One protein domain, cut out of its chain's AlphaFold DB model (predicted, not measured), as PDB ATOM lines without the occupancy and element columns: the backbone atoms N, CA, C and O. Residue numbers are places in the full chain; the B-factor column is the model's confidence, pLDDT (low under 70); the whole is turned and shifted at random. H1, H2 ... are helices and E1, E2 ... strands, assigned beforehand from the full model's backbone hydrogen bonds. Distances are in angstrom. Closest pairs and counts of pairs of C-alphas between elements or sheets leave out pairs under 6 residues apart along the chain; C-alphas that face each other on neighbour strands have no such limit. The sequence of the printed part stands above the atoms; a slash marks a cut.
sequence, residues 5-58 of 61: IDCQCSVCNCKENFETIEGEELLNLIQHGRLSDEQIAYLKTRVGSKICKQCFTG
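Overview. This is residues 5 to 58 of the 61 residues of an uncharacterized protein of Nitrosopumilus sp (UniProt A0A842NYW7). The looping residues 5 to 16, strand E1 and short helix H3 lie toward one end of an elongated shape, and H1 and H2, side by side as a helical hairpin, make the other. The printed part has 54 residues, under half in named elements, in the order E1, H1, H2, H3: mostly helix. It is only just compact, close to loose, with a radius of gyration of the C-alphas of 11.8 A, and spans 35 by 18 by 13 A.

Arrangement. Residues 5 to 6 pair antiparallel with residues 17 to 18 of E1, residues 17 to 19. H1, residues 23 to 31, and H2, residues 37 to 45, touch, run opposite ways at a shallow tilt of 8 degrees, and come closest at the C-alphas of Ile 30 and Ile 40, 7.2 A apart. H3, residues 53 to 56, is only just apart from E1, closest 8.4 A. Every O i to N i+4 pair is within hydrogen-bond range in H1 and H2; H3 is too short for one.

Along the chain. E1, 7.1 A long, begins at C-alpha 17 (-28.075, 29.588, -8.953). H1 measures 12.4 A, H2 12.5 A; H3, 5.1 A, ends at C-alpha 56 (-35.617, 18.097, -9.636).

Size, cuts and confidence. The C-alphas farthest apart, of Val 11 and His 32, are 35.7 A apart. The printed part has no cut and no long link; no printed residue is under 70 in pLDDT.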
ATOM      1  N   ILE A   5     -32.699  32.466  -9.320       89.25
ATOM      2  CA  ILE A   5     -32.864  32.150  -7.904       89.25
ATOM      3  C   ILE A   5     -31.853  31.090  -7.492       89.25
ATOM      4  O   ILE A   5     -31.401  30.282  -8.308       89.25
ATOM      5  N   ASP A   6     -31.552  31.047  -6.201       91.25
ATOM      6  CA  ASP A   6     -30.836  29.919  -5.622       91.25
ATOM      7  C   ASP A   6     -31.781  28.733  -5.432       91.25
ATOM      8  O   ASP A   6     -32.929  28.881  -5.002       91.25
ATOM      9  N   CYS A   7     -31.280  27.536  -5.729       89.50
ATOM     10  CA  CYS A   7     -31.993  26.288  -5.504       89.50
ATOM     11  C   CYS A   7     -32.475  26.160  -4.054       89.50
ATOM     12  O   CYS A   7     -31.669  26.062  -3.129       89.50
ATOM     13  N   GLN A   8     -33.793  26.058  -3.876       90.25
ATOM     14  CA  GLN A   8     -34.445  25.881  -2.577       90.25
ATOM     15  C   GLN A   8     -34.680  24.401  -2.236       90.25
ATOM     16  O   GLN A   8     -35.691  24.038  -1.636       90.25
ATOM     17  N   CYS A   9     -33.783  23.505  -2.662       89.62
ATOM     18  CA  CYS A   9     -33.935  22.078  -2.389       89.62
ATOM     19  C   CYS A   9     -33.734  21.788  -0.898       89.62
ATOM     20  O   CYS A   9     -32.635  21.957  -0.376       89.62
ATOM     21  N   SER A  10     -34.767  21.270  -0.236       86.62
ATOM     22  CA  SER A  10     -34.720  20.917   1.190       86.62
ATOM     23  C   SER A  10     -33.828  19.712   1.511       86.62
ATOM     24  O   SER A  10     -33.529  19.491   2.677       86.62
ATOM     25  N   VAL A  11     -33.416  18.929   0.503       88.06
ATOM     26  CA  VAL A  11     -32.616  17.707   0.691       88.06
ATOM     27  C   VAL A  11     -31.124  18.024   0.780       88.06
ATOM     28  O   VAL A  11     -30.491  17.698   1.775       88.06
ATOM     29  N   CYS A  12     -30.558  18.670  -0.245       88.44
ATOM     30  CA  CYS A  12     -29.118  18.949  -0.305       88.44
ATOM     31  C   CYS A  12     -28.759  20.429  -0.132       88.44
ATOM     32  O   CYS A  12     -27.583  20.746   0.006       88.44
ATOM     33  N   ASN A  13     -29.741  21.342  -0.162       84.69
ATOM     34  CA  ASN A  13     -29.528  22.788  -0.058       84.69
ATOM     35  C   ASN A  13     -28.358  23.280  -0.933       84.69
ATOM     36  O   ASN A  13     -27.511  24.051  -0.483       84.69
ATOM     37  N   CYS A  14     -28.277  22.792  -2.177       87.81
ATOM     38  CA  CYS A  14     -27.096  22.989  -3.020       87.81
ATOM     39  C   CYS A  14     -26.847  24.450  -3.412       87.81
ATOM     40  O   CYS A  14     -25.767  24.752  -3.911       87.81
ATOM     41  N   LYS A  15     -27.838  25.338  -3.216       87.44
ATOM     42  CA  LYS A  15     -27.782  26.770  -3.557       87.44
ATOM     43  C   LYS A  15     -27.275  27.032  -4.979       87.44
ATOM     44  O   LYS A  15     -26.665  28.058  -5.253       87.44
ATOM     45  N   GLU A  16     -27.519  26.090  -5.890       89.50
ATOM     46  CA  GLU A  16     -27.195  26.273  -7.299       89.50
ATOM     47  C   GLU A  16     -28.046  27.421  -7.835       89.50
ATOM     48  O   GLU A  16     -29.275  27.357  -7.762       89.50
ATOM     49  N   ASN A  17     -27.392  28.460  -8.347       89.81
ATOM     50  CA  ASN A  17     -28.075  29.588  -8.953       89.81
ATOM     51  C   ASN A  17     -28.544  29.179 -10.353       89.81
ATOM     52  O   ASN A  17     -27.737  28.796 -11.203       89.81
ATOM     53  N   PHE A  18     -29.853  29.209 -10.583       86.06
ATOM     54  CA  PHE A  18     -30.446  28.799 -11.849       86.06
ATOM     55  C   PHE A  18     -31.590  29.731 -12.237       86.06
ATOM     56  O   PHE A  18     -32.190  30.406 -11.401       86.06
ATOM     57  N   GLU A  19     -31.889  29.771 -13.529       85.75
ATOM     58  CA  GLU A  19     -32.988  30.575 -14.048       85.75
ATOM     59  C   GLU A  19     -34.300  29.793 -13.936       85.75
ATOM     60  O   GLU A  19     -34.415  28.659 -14.422       85.75
ATOM     61  N   THR A  20     -35.284  30.385 -13.262       84.88
ATOM     62  CA  THR A  20     -36.644  29.848 -13.231       84.88
ATOM     63  C   THR A  20     -37.312  30.081 -14.566       84.88
ATOM     64  O   THR A  20     -37.154  31.150 -15.148       84.88
ATOM     65  N   ILE A  21     -38.133  29.132 -14.999       82.94
ATOM     66  CA  ILE A  21     -38.994  29.336 -16.155       82.94
ATOM     67  C   ILE A  21     -40.443  29.503 -15.699       82.94
ATOM     68  O   ILE A  21     -41.013  28.634 -15.033       82.94
ATOM     69  N   GLU A  22     -41.021  30.642 -16.060       83.69
ATOM     70  CA  GLU A  22     -42.443  30.928 -15.888       83.69
ATOM     71  C   GLU A  22     -43.232  30.333 -17.066       83.69
ATOM     72  O   GLU A  22     -42.697  30.136 -18.162       83.69
ATOM     73  N   GLY A  23     -44.520  30.049 -16.855       82.38
ATOM     74  CA  GLY A  23     -45.364  29.414 -17.874       82.38
ATOM     75  C   GLY A  23     -45.459  30.230 -19.167       82.38
ATOM     76  O   GLY A  23     -45.362  29.670 -20.258       82.38
ATOM     77  N   GLU A  24     -45.570  31.553 -19.053       84.81
ATOM     78  CA  GLU A  24     -45.625  32.470 -20.198       84.81
ATOM     79  C   GLU A  24     -44.320  32.470 -21.006       84.81
ATOM     80  O   GLU A  24     -44.345  32.465 -22.237       84.81
ATOM     81  N   GLU A  25     -43.169  32.403 -20.331       83.75
ATOM     82  CA  GLU A  25     -41.861  32.357 -20.992       83.75
ATOM     83  C   GLU A  25     -41.653  31.025 -21.722       83.75
ATOM     84  O   GLU A  25     -41.185  31.006 -22.860       83.75
ATOM     85  N   LEU A  26     -42.085  29.913 -21.120       85.25
ATOM     86  CA  LEU A  26     -42.081  28.616 -21.788       85.25
ATOM     87  C   LEU A  26     -42.962  28.622 -23.043       85.25
ATOM     88  O   LEU A  26     -42.524  28.162 -24.096       85.25
ATOM     89  N   LEU A  27     -44.180  29.166 -22.958       86.06
ATOM     90  CA  LEU A  27     -45.077  29.286 -24.112       86.06
ATOM     91  C   LEU A  27     -44.462  30.129 -25.230       86.06
ATOM     92  O   LEU A  27     -44.621  29.798 -26.405       86.06
ATOM     93  N   ASN A  28     -43.748  31.194 -24.877       87.06
ATOM     94  CA  ASN A  28     -43.052  32.053 -25.827       87.06
ATOM     95  C   ASN A  28     -41.910  31.291 -26.541       87.06
ATOM     96  O   ASN A  28     -41.820  31.279 -27.771       87.06
ATOM     97  N   LEU A  29     -41.090  30.552 -25.786       83.75
ATOM     98  CA  LEU A  29     -40.005  29.730 -26.339       83.75
ATOM     99  C   LEU A  29     -40.509  28.600 -27.253       83.75
ATOM    100  O   LEU A  29     -39.873  28.315 -28.271       83.75
ATOM    101  N   ILE A  30     -41.650  27.988 -26.912       85.75
ATOM    102  CA  ILE A  30     -42.317  26.975 -27.744       85.75
ATOM    103  C   ILE A  30     -42.808  27.598 -29.056       85.75
ATOM    104  O   ILE A  30     -42.524  27.064 -30.125       85.75
ATOM    105  N   GLN A  31     -43.509  28.735 -28.992       86.44
ATOM    106  CA  GLN A  31     -44.083  29.396 -30.173       86.44
ATOM    107  C   GLN A  31     -43.025  29.839 -31.187       86.44
ATOM    108  O   GLN A  31     -43.261  29.778 -32.391       86.44
ATOM    109  N   HIS A  32     -41.841  30.236 -30.722       86.75
ATOM    110  CA  HIS A  32     -40.730  30.592 -31.603       86.75
ATOM    111  C   HIS A  32     -39.905  29.393 -32.097       86.75
ATOM    112  O   HIS A  32     -38.878  29.605 -32.741       86.75
ATOM    113  N   GLY A  33     -40.307  28.152 -31.790       80.31
ATOM    114  CA  GLY A  33     -39.609  26.942 -32.237       80.31
ATOM    115  C   GLY A  33     -38.174  26.835 -31.712       80.31
ATOM    116  O   GLY A  33     -37.324  26.222 -32.349       80.31
ATOM    117  N   ARG A  34     -37.876  27.468 -30.569       80.06
ATOM    118  CA  ARG A  34     -36.517  27.545 -29.999       80.06
ATOM    119  C   ARG A  34     -36.159  26.355 -29.109       80.06
ATOM    120  O   ARG A  34     -35.059  26.322 -28.563       80.06
ATOM    121  N   LEU A  35     -37.087  25.421 -28.924       82.69
ATOM    122  CA  LEU A  35     -36.948  24.272 -28.037       82.69
ATOM    123  C   LEU A  35     -37.359  22.993 -28.764       82.69
ATOM    124  O   LEU A  35     -38.402  22.961 -29.412       82.69
ATOM    125  N   SER A  36     -36.577  21.931 -28.590       85.06
ATOM    126  CA  SER A  36     -36.963  20.575 -28.994       85.06
ATOM    127  C   SER A  36     -38.022  20.001 -28.047       85.06
ATOM    128  O   SER A  36     -38.073  20.381 -26.875       85.06
ATOM    129  N   ASP A  37     -38.807  19.018 -28.495       82.94
ATOM    130  CA  ASP A  37     -39.836  18.349 -27.678       82.94
ATOM    131  C   ASP A  37     -39.319  17.849 -26.320       82.94
ATOM    132  O   ASP A  37     -39.976  18.039 -25.295       82.94
ATOM    133  N   GLU A  38     -38.108  17.288 -26.275       82.44
ATOM    134  CA  GLU A  38     -37.475  16.852 -25.024       82.44
ATOM    135  C   GLU A  38     -37.214  18.018 -24.061       82.44
ATOM    136  O   GLU A  38     -37.432  17.906 -22.851       82.44
ATOM    137  N   GLN A  39     -36.780  19.168 -24.586       81.25
ATOM    138  CA  GLN A  39     -36.553  20.369 -23.784       81.25
ATOM    139  C   GLN A  39     -37.879  20.941 -23.284       81.25
ATOM    140  O   GLN A  39     -37.959  21.359 -22.131       81.25
ATOM    141  N   ILE A  40     -38.924  20.913 -24.112       84.06
ATOM    142  CA  ILE A  40     -40.270  21.354 -23.740       84.06
ATOM    143  C   ILE A  40     -40.827  20.468 -22.630       84.06
ATOM    144  O   ILE A  40     -41.283  20.990 -21.616       84.06
ATOM    145  N   ALA A  41     -40.778  19.144 -22.795       83.81
ATOM    146  CA  ALA A  41     -41.241  18.194 -21.791       83.81
ATOM    147  C   ALA A  41     -40.515  18.424 -20.462       83.81
ATOM    148  O   ALA A  41     -41.148  18.594 -19.422       83.81
ATOM    149  N   TYR A  42     -39.191  18.548 -20.513       82.12
ATOM    150  CA  TYR A  42     -38.379  18.835 -19.343       82.12
ATOM    151  C   TYR A  42     -38.738  20.177 -18.679       82.12
ATOM    152  O   TYR A  42     -38.924  20.241 -17.465       82.12
ATOM    153  N   LEU A  43     -38.874  21.257 -19.449       82.12
ATOM    154  CA  LEU A  43     -39.204  22.575 -18.908       82.12
ATOM    155  C   LEU A  43     -40.623  22.622 -18.338       82.12
ATOM    156  O   LEU A  43     -40.788  23.177 -17.257       82.12
ATOM    157  N   LYS A  44     -41.605  21.966 -18.978       83.88
ATOM    158  CA  LYS A  44     -42.979  21.810 -18.463       83.88
ATOM    159  C   LYS A  44     -42.994  21.220 -17.056       83.88
ATOM    160  O   LYS A  44     -43.700  21.736 -16.200       83.88
ATOM    161  N   THR A  45     -42.178  20.195 -16.789       81.56
ATOM    162  CA  THR A  45     -42.123  19.580 -15.450       81.56
ATOM    163  C   THR A  45     -41.588  20.513 -14.361       81.56
ATOM    164  O   THR A  45     -41.836  20.280 -13.182       81.56
ATOM    165  N   ARG A  46     -40.886  21.589 -14.738       80.31
ATOM    166  CA  ARG A  46     -40.238  22.517 -13.805       80.31
ATOM    167  C   ARG A  46     -40.815  23.929 -13.819       80.31
ATOM    168  O   ARG A  46     -40.228  24.804 -13.184       80.31
ATOM    169  N   VAL A  47     -41.906  24.179 -14.542       84.06
ATOM    170  CA  VAL A  47     -42.552  25.500 -14.541       84.06
ATOM    171  C   VAL A  47     -42.925  25.873 -13.107       84.06
ATOM    172  O   VAL A  47     -43.540  25.077 -12.401       84.06
ATOM    173  N   GLY A  48     -42.500  27.057 -12.658       79.50
ATOM    174  CA  GLY A  48     -42.717  27.525 -11.282       79.50
ATOM    175  C   GLY A  48     -41.931  26.763 -10.201       79.50
ATOM    176  O   GLY A  48     -42.127  26.997  -9.007       79.50
ATOM    177  N   SER A  49     -41.036  25.846 -10.583       84.50
ATOM    178  CA  SER A  49     -40.217  25.093  -9.636       84.50
ATOM    179  C   SER A  49     -39.088  25.956  -9.081       84.50
ATOM    180  O   SER A  49     -38.332  26.575  -9.830       84.50
ATOM    181  N   LYS A  50     -38.933  25.945  -7.752       87.69
ATOM    182  CA  LYS A  50     -37.866  26.675  -7.048       87.69
ATOM    183  C   LYS A  50     -36.603  25.843  -6.802       87.69
ATOM    184  O   LYS A  50     -35.721  26.251  -6.048       87.69
ATOM    185  N   ILE A  51     -36.513  24.665  -7.418       88.44
ATOM    186  CA  ILE A  51     -35.367  23.759  -7.295       88.44
ATOM    187  C   ILE A  51     -34.658  23.575  -8.639       88.44
ATOM    188  O   ILE A  51     -35.281  23.560  -9.702       88.44
ATOM    189  N   CYS A  52     -33.337  23.420  -8.594       87.81
ATOM    190  CA  CYS A  52     -32.521  23.294  -9.793       87.81
ATOM    191  C   CYS A  52     -32.737  21.955 -10.521       87.81
ATOM    192  O   CYS A  52     -33.352  21.022 -10.001       87.81
ATOM    193  N   LYS A  53     -32.167  21.831 -11.729       84.25
ATOM    194  CA  LYS A  53     -32.250  20.617 -12.569       84.25
ATOM    195  C   LYS A  53     -31.841  19.350 -11.827       84.25
ATOM    196  O   LYS A  53     -32.524  18.329 -11.913       84.25
ATOM    197  N   GLN A  54     -30.712  19.403 -11.129       86.56
ATOM    198  CA  GLN A  54     -30.166  18.227 -10.460       86.56
ATOM    199  C   GLN A  54     -31.100  17.754  -9.344       86.56
ATOM    200  O   GLN A  54     -31.466  16.584  -9.300       86.56
ATOM    201  N   CYS A  55     -31.574  18.688  -8.521       87.81
ATOM    202  CA  CYS A  55     -32.494  18.395  -7.427       87.81
ATOM    203  C   CYS A  55     -33.858  17.918  -7.928       87.81
ATOM    204  O   CYS A  55     -34.425  16.992  -7.361       87.81
ATOM    205  N   PHE A  56     -34.361  18.508  -9.013       84.94
ATOM    206  CA  PHE A  56     -35.617  18.097  -9.636       84.94
ATOM    207  C   PHE A  56     -35.558  16.662 -10.182       84.94
ATOM    208  O   PHE A  56     -36.539  15.932 -10.135       84.94
ATOM    209  N   THR A  57     -34.388  16.239 -10.669       84.50
ATOM    210  CA  THR A  57     -34.158  14.880 -11.191       84.50
ATOM    211  C   THR A  57     -33.723  13.878 -10.115       84.50
ATOM    212  O   THR A  57     -33.292  12.777 -10.451       84.50
ATOM    213  N   GLY A  58     -33.802  14.248  -8.830       82.81
ATOM    214  CA  GLY A  58     -33.417  13.392  -7.701       82.81
ATOM    215  C   GLY A  58     -31.909  13.170  -7.552       82.81
ATOM    216  O   GLY A  58     -31.475  12.401  -6.699       82.81
TER     217      GLY A  58